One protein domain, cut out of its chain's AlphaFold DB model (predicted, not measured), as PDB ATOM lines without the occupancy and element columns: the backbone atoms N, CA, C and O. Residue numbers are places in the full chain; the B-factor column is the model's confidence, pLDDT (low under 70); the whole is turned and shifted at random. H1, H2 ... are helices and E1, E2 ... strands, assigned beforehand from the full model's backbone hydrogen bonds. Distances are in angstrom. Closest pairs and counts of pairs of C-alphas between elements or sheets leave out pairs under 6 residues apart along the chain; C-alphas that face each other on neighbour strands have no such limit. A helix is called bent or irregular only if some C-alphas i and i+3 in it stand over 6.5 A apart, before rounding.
ATOM      1  N   HIS A   9      -7.232 -14.668 123.281       89.31
ATOM      2  CA  HIS A   9      -5.799 -14.492 123.095       89.31
ATOM      3  C   HIS A   9      -5.033 -14.962 124.328       89.31
ATOM      4  O   HIS A   9      -5.385 -14.609 125.456       89.31
ATOM      5  N   SER A  10      -3.977 -15.748 124.114       89.19
ATOM      6  CA  SER A  10      -3.091 -16.182 125.190       89.19
ATOM      7  C   SER A  10      -1.902 -15.236 125.322       89.19
ATOM      8  O   SER A  10      -1.130 -15.077 124.382       89.19
ATOM      9  N   HIS A  11      -1.722 -14.649 126.502       85.31
ATOM     10  CA  HIS A  11      -0.622 -13.740 126.809       85.31
ATOM     11  C   HIS A  11      -0.036 -14.081 128.184       85.31
ATOM     12  O   HIS A  11      -0.778 -14.233 129.152       85.31
ATOM     13  N   LEU A  12       1.290 -14.255 128.271       85.62
ATOM     14  CA  LEU A  12       2.014 -14.599 129.511       85.62
ATOM     15  C   LEU A  12       1.440 -15.817 130.274       85.62
ATOM     16  O   LEU A  12       1.367 -15.822 131.502       85.62
ATOM     17  N   GLY A  13       1.008 -16.854 129.549       84.94
ATOM     18  CA  GLY A  13       0.443 -18.077 130.142       84.94
ATOM     19  C   GLY A  13      -0.997 -17.944 130.652       84.94
ATOM     20  O   GLY A  13      -1.496 -18.856 131.306       84.94
ATOM     21  N   ARG A  14      -1.669 -16.828 130.353       88.06
ATOM     22  CA  ARG A  14      -3.078 -16.559 130.671       88.06
ATOM     23  C   ARG A  14      -3.901 -16.407 129.397       88.06
ATOM     24  O   ARG A  14      -3.340 -16.092 128.352       88.06
ATOM     25  N   THR A  15      -5.215 -16.598 129.484       89.94
ATOM     26  CA  THR A  15      -6.137 -16.503 128.340       89.94
ATOM     27  C   THR A  15      -7.146 -15.389 128.562       89.94
ATOM     28  O   THR A  15      -7.844 -15.383 129.571       89.94
ATOM     29  N   TYR A  16      -7.257 -14.478 127.604       88.25
ATOM     30  CA  TYR A  16      -8.099 -13.287 127.685       88.25
ATOM     31  C   TYR A  16      -9.163 -13.303 126.597       88.25
ATOM     32  O   TYR A  16      -8.896 -13.750 125.476       88.25
ATOM     33  N   LEU A  17     -10.355 -12.801 126.912       89.31
ATOM     34  CA  LEU A  17     -11.384 -12.553 125.904       89.31
ATOM     35  C   LEU A  17     -11.016 -11.309 125.086       89.31
ATOM     36  O   LEU A  17     -10.806 -10.230 125.641       89.31
ATOM     37  N   ILE A  18     -10.985 -11.447 123.763       90.25
ATOM     38  CA  ILE A  18     -10.765 -10.320 122.860       90.25
ATOM     39  C   ILE A  18     -12.089  -9.583 122.669       90.25
ATOM     40  O   ILE A  18     -13.044 -10.130 122.111       90.25
ATOM     41  N   ILE A  19     -12.131  -8.320 123.091       90.31
ATOM     42  CA  ILE A  19     -13.326  -7.473 122.953       90.31
ATOM     43  C   ILE A  19     -13.318  -6.686 121.638       90.31
ATOM     44  O   ILE A  19     -14.381  -6.435 121.068       90.31
ATOM     45  N   ALA A  20     -12.136  -6.363 121.105       88.44
ATOM     46  CA  ALA A  20     -11.958  -5.735 119.800       88.44
ATOM     47  C   ALA A  20     -10.542  -5.976 119.247       88.44
ATOM     48  O   ALA A  20      -9.591  -6.170 120.005       88.44
ATOM     49  N   GLU A  21     -10.407  -5.937 117.922       91.38
ATOM     50  CA  GLU A  21      -9.127  -5.991 117.207       91.38
ATOM     51  C   GLU A  21      -9.077  -4.847 116.194       91.38
ATOM     52  O   GLU A  21     -10.061  -4.594 115.496       91.38
ATOM     53  N   PHE A  22      -7.924  -4.197 116.079       92.31
ATOM     54  CA  PHE A  22      -7.676  -3.140 115.099       92.31
ATOM     55  C   PHE A  22      -6.362  -3.412 114.362       92.31
ATOM     56  O   PHE A  22      -5.480  -4.052 114.930       92.31
ATOM     57  N   PRO A  23      -6.199  -2.958 113.109       91.88
ATOM     58  CA  PRO A  23      -4.917  -3.072 112.422       91.88
ATOM     59  C   PRO A  23      -3.861  -2.182 113.095       91.88
ATOM     60  O   PRO A  23      -4.170  -1.042 113.443       91.88
ATOM     61  N   ASP A  24      -2.620  -2.656 113.232       92.88
ATOM     62  CA  ASP A  24      -1.492  -1.835 113.709       92.88
ATOM     63  C   ASP A  24      -1.013  -0.891 112.595       92.88
ATOM     64  O   ASP A  24      -0.048  -1.115 111.871       92.88
ATOM     65  N   THR A  25      -1.806   0.151 112.392       94.06
ATOM     66  CA  THR A  25      -1.595   1.240 111.439       94.06
ATOM     67  C   THR A  25      -1.993   2.534 112.132       94.06
ATOM     68  O   THR A  25      -2.748   2.505 113.100       94.06
ATOM     69  N   GLU A  26      -1.584   3.696 111.630       91.25
ATOM     70  CA  GLU A  26      -1.978   4.976 112.238       91.25
ATOM     71  C   GLU A  26      -3.510   5.130 112.355       91.25
ATOM     72  O   GLU A  26      -4.036   5.510 113.405       91.25
ATOM     73  N   ALA A  27      -4.246   4.753 111.305       90.00
ATOM     74  CA  ALA A  27      -5.707   4.780 111.300       90.00
ATOM     75  C   ALA A  27      -6.323   3.761 112.278       90.00
ATOM     76  O   ALA A  27      -7.299   4.070 112.970       90.00
ATOM     77  N   GLY A  28      -5.756   2.556 112.363       88.19
ATOM     78  CA  GLY A  28      -6.209   1.535 113.304       88.19
ATOM     79  C   GLY A  28      -5.907   1.894 114.758       88.19
ATOM     80  O   GLY A  28      -6.782   1.742 115.604       88.19
ATOM     81  N   ASN A  29      -4.756   2.505 115.033       90.25
ATOM     82  CA  ASN A  29      -4.379   3.016 116.351       90.25
ATOM     83  C   ASN A  29      -5.312   4.146 116.792       90.25
ATOM     84  O   ASN A  29      -5.777   4.168 117.931       90.25
ATOM     85  N   LYS A  30      -5.681   5.044 115.871       91.88
ATOM     86  CA  LYS A  30      -6.711   6.057 116.133       91.88
ATOM     87  C   LYS A  30      -8.062   5.416 116.459       91.88
ATOM     88  O   LYS A  30      -8.708   5.833 117.415       91.88
ATOM     89  N   SER A  31      -8.453   4.384 115.715       91.06
ATOM     90  CA  SER A  31      -9.710   3.653 115.935       91.06
ATOM     91  C   SER A  31      -9.719   2.913 117.277       91.06
ATOM     92  O   SER A  31     -10.702   2.992 118.008       91.06
ATOM     93  N   ALA A  32      -8.604   2.274 117.646       89.81
ATOM     94  CA  ALA A  32      -8.414   1.626 118.938       89.81
ATOM     95  C   ALA A  32      -8.505   2.636 120.089       89.81
ATOM     96  O   ALA A  32      -9.200   2.389 121.072       89.81
ATOM     97  N   ASN A  33      -7.879   3.807 119.946       90.81
ATOM     98  CA  ASN A  33      -7.963   4.881 120.937       90.81
ATOM     99  C   ASN A  33      -9.388   5.426 121.076       90.81
ATOM    100  O   ASN A  33      -9.859   5.626 122.193       90.81
ATOM    101  N   THR A  34     -10.102   5.631 119.965       91.69
ATOM    102  CA  THR A  34     -11.519   6.022 119.999       91.69
ATOM    103  C   THR A  34     -12.374   4.957 120.683       91.69
ATOM    104  O   THR A  34     -13.231   5.297 121.494       91.69
ATOM    105  N   TYR A  35     -12.115   3.675 120.412       89.69
ATOM    106  CA  TYR A  35     -12.799   2.578 121.086       89.69
ATOM    107  C   TYR A  35     -12.534   2.601 122.595       89.69
ATOM    108  O   TYR A  35     -13.487   2.613 123.367       89.69
ATOM    109  N   MET A  36     -11.275   2.684 123.034       90.81
ATOM    110  CA  MET A  36     -10.927   2.747 124.462       90.81
ATOM    111  C   MET A  36     -11.487   3.996 125.156       90.81
ATOM    112  O   MET A  36     -11.894   3.921 126.310       90.81
ATOM    113  N   ALA A  37     -11.595   5.131 124.460       89.56
ATOM    114  CA  ALA A  37     -12.232   6.329 125.011       89.56
ATOM    115  C   ALA A  37     -13.737   6.137 125.284       89.56
ATOM    116  O   ALA A  37     -14.268   6.727 126.221       89.56
ATOM    117  N   ALA A  38     -14.417   5.307 124.487       86.88
ATOM    118  CA  ALA A  38     -15.825   4.958 124.681       86.88
ATOM    119  C   ALA A  38     -16.041   3.780 125.655       86.88
ATOM    120  O   ALA A  38     -17.165   3.549 126.090       86.88
ATOM    121  N   HIS A  39     -14.985   3.035 125.993       88.69
ATOM    122  CA  HIS A  39     -15.042   1.826 126.818       88.69
ATOM    123  C   HIS A  39     -13.981   1.926 127.929       88.69
ATOM    124  O   HIS A  39     -12.862   1.454 127.735       88.69
ATOM    125  N   PRO A  40     -14.296   2.525 129.095       86.44
ATOM    126  CA  PRO A  40     -13.310   2.845 130.138       86.44
ATOM    127  C   PRO A  40     -12.504   1.648 130.655       86.44
ATOM    128  O   PRO A  40     -11.369   1.805 131.102       86.44
ATOM    129  N   ASN A  41     -13.084   0.446 130.592       88.88
ATOM    130  CA  ASN A  41     -12.413  -0.785 130.995       88.88
ATOM    131  C   ASN A  41     -11.773  -1.542 129.822       88.88
ATOM    132  O   ASN A  41     -11.282  -2.643 130.034       88.88
ATOM    133  N   ALA A  42     -11.759  -1.003 128.603       89.81
ATOM    134  CA  ALA A  42     -11.001  -1.571 127.494       89.81
ATOM    135  C   ALA A  42      -9.542  -1.095 127.541       89.81
ATOM    136  O   ALA A  42      -9.266   0.088 127.737       89.81
ATOM    137  N   GLY A  43      -8.604  -2.010 127.318       89.31
ATOM    138  CA  GLY A  43      -7.181  -1.698 127.239       89.31
ATOM    139  C   GLY A  43      -6.445  -2.588 126.248       89.31
ATOM    140  O   GLY A  43      -6.923  -3.659 125.864       89.31
ATOM    141  N   VAL A  44      -5.273  -2.123 125.812       92.06
ATOM    142  CA  VAL A  44      -4.398  -2.886 124.916       92.06
ATOM    143  C   VAL A  44      -3.816  -4.074 125.676       92.06
ATOM    144  O   VAL A  44      -3.084  -3.895 126.646       92.06
ATOM    145  N   LEU A  45      -4.131  -5.283 125.214       91.19
ATOM    146  CA  LEU A  45      -3.567  -6.526 125.737       91.19
ATOM    147  C   LEU A  45      -2.214  -6.826 125.090       91.19
ATOM    148  O   LEU A  45      -1.254  -7.171 125.773       91.19
ATOM    149  N   ALA A  46      -2.156  -6.732 123.764       90.44
ATOM    150  CA  ALA A  46      -0.965  -7.027 122.988       90.44
ATOM    151  C   ALA A  46      -1.013  -6.304 121.641       90.44
ATOM    152  O   ALA A  46      -2.081  -6.113 121.056       90.44
ATOM    153  N   VAL A  47       0.167  -5.959 121.135       90.12
ATOM    154  CA  VAL A  47       0.381  -5.652 119.721       90.12
ATOM    155  C   VAL A  47       1.194  -6.812 119.166       90.12
ATOM    156  O   VAL A  47       2.324  -7.039 119.602       90.12
ATOM    157  N   GLN A  48       0.588  -7.617 118.298       86.94
ATOM    158  CA  GLN A  48       1.229  -8.814 117.759       86.94
ATOM    159  C   GLN A  48       0.906  -8.976 116.277       86.94
ATOM    160  O   GLN A  48      -0.260  -9.047 115.883       86.94
ATOM    161  N   GLY A  49       1.961  -9.078 115.465       83.56
ATOM    162  CA  GLY A  49       1.833  -8.955 114.015       83.56
ATOM    163  C   GLY A  49       1.279  -7.577 113.655       83.56
ATOM    164  O   GLY A  49       1.625  -6.594 114.301       83.56
ATOM    165  N   ASP A  50       0.359  -7.529 112.693       90.50
ATOM    166  CA  ASP A  50      -0.235  -6.281 112.195       90.50
ATOM    167  C   ASP A  50      -1.533  -5.907 112.935       90.50
ATOM    168  O   ASP A  50      -2.477  -5.384 112.332       90.50
ATOM    169  N   ARG A  51      -1.650  -6.251 114.228       91.50
ATOM    170  CA  ARG A  51      -2.887  -6.071 115.004       91.50
ATOM    171  C   ARG A  51      -2.654  -5.549 116.415       91.50
ATOM    172  O   ARG A  51      -1.814  -6.059 117.153       91.50
ATOM    173  N   VAL A  52      -3.521  -4.622 116.812       91.62
ATOM    174  CA  VAL A  52      -3.760  -4.190 118.188       91.62
ATOM    175  C   VAL A  52      -4.929  -4.991 118.753       91.62
ATOM    176  O   VAL A  52      -6.056  -4.905 118.256       91.62
ATOM    177  N   ILE A  53      -4.661  -5.771 119.797       91.75
ATOM    178  CA  ILE A  53      -5.644  -6.621 120.471       91.75
ATOM    179  C   ILE A  53      -6.086  -5.917 121.749       91.75
ATOM    180  O   ILE A  53      -5.258  -5.630 122.618       91.75
ATOM    181  N   LEU A  54      -7.389  -5.665 121.881       91.38
ATOM    182  CA  LEU A  54      -7.973  -5.103 123.094       91.38
ATOM    183  C   LEU A  54      -8.653  -6.189 123.928       91.38
ATOM    184  O   LEU A  54      -9.382  -7.039 123.404       91.38
ATOM    185  N   ALA A  55      -8.463  -6.103 125.240       91.12
ATOM    186  CA  ALA A  55      -9.165  -6.899 126.238       91.12
ATOM    187  C   ALA A  55      -9.770  -5.985 127.308       91.12
ATOM    188  O   ALA A  55      -9.498  -4.783 127.358       91.12
ATOM    189  N   ASN A  56     -10.604  -6.560 128.166       89.94
ATOM    190  CA  ASN A  56     -11.097  -5.848 129.333       89.94
ATOM    191  C   ASN A  56     -10.017  -5.841 130.432       89.94
ATOM    192  O   ASN A  56      -9.500  -6.895 130.796       89.94
ATOM    193  N   ASN A  57      -9.711  -4.671 130.991       87.69
ATOM    194  CA  ASN A  57      -8.716  -4.452 132.046       87.69
ATOM    195  C   ASN A  57      -9.028  -5.220 133.339       87.69
ATOM    196  O   ASN A  57      -8.146  -5.407 134.176       87.69
TER     197      ASN A  57
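Overview. This is residues 9 to 57 of the 125 residues of an uncharacterized protein of Pseudomonas putida (UniProt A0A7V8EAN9). A small sheet of four strands, strongly twisted and curled like part of a barrel, has one helix, H1, packed along it near E2, E4 and E3. E4 and E3 lie in the middle, H1 at one end of the flat outline and the short E1 with the first part of the bent strand E2 at the other. The printed part has 49 residues, with E1, E2, H1, E3 and E4 along the chain; the sheet order is E1, E2, E4, E3, antiparallel throughout, and the class is mixed. It is compact, with a radius of gyration of the C-alphas of 10.3 A and spans of 30 by 25 by 11 A.

Along the chain. E1, residues 9 to 11, begins at C-alpha 9 (-5.799, -14.492, 123.095) and is 6.4 A long. E2, residues 14 to 23, measures 22.8 A and bends by 79 degrees at residue 19. H1, residues 26 to 38, is 18.6 A long. E3, residues 42 to 47, is 14.4 A long, and E4, residues 51 to 56, 16.5 A, ending at C-alpha 56 (-11.097, -5.848, 129.333).

Arrangement. E1 and E2 form a hairpin, with N 9 and O 16 2.9 A apart, within hydrogen-bond range. E2 pairs with E1 over residues 14 to 16 and with E4 over 18 to 23, where N 52 and O 22 are 2.8 A apart. E3 and E4 form a hairpin, with N 45 and O 53 2.9 A apart. E2, H1 and E3 make a split strand-helix-strand unit, two strands of one sheet that are not neighbours, with a helix between them along the chain and E4 between them in the sheet; its crossover is right-handed. H1 is on the sheet at a height of 8.9 A, along the strands, at 5 degrees to E4 on the local plane; its closest C-alphas to E2 are Gly 28 and Phe 22, 5.2 A. In H1 every O i to N i+4 pair is within hydrogen-bond range.

Size, cuts and confidence. The C-alphas farthest apart, of Gly 13 and Ala 27, are 30.3 A apart. The printed part has no cut, its four links are tight, and no printed residue is under 70 in pLDDT.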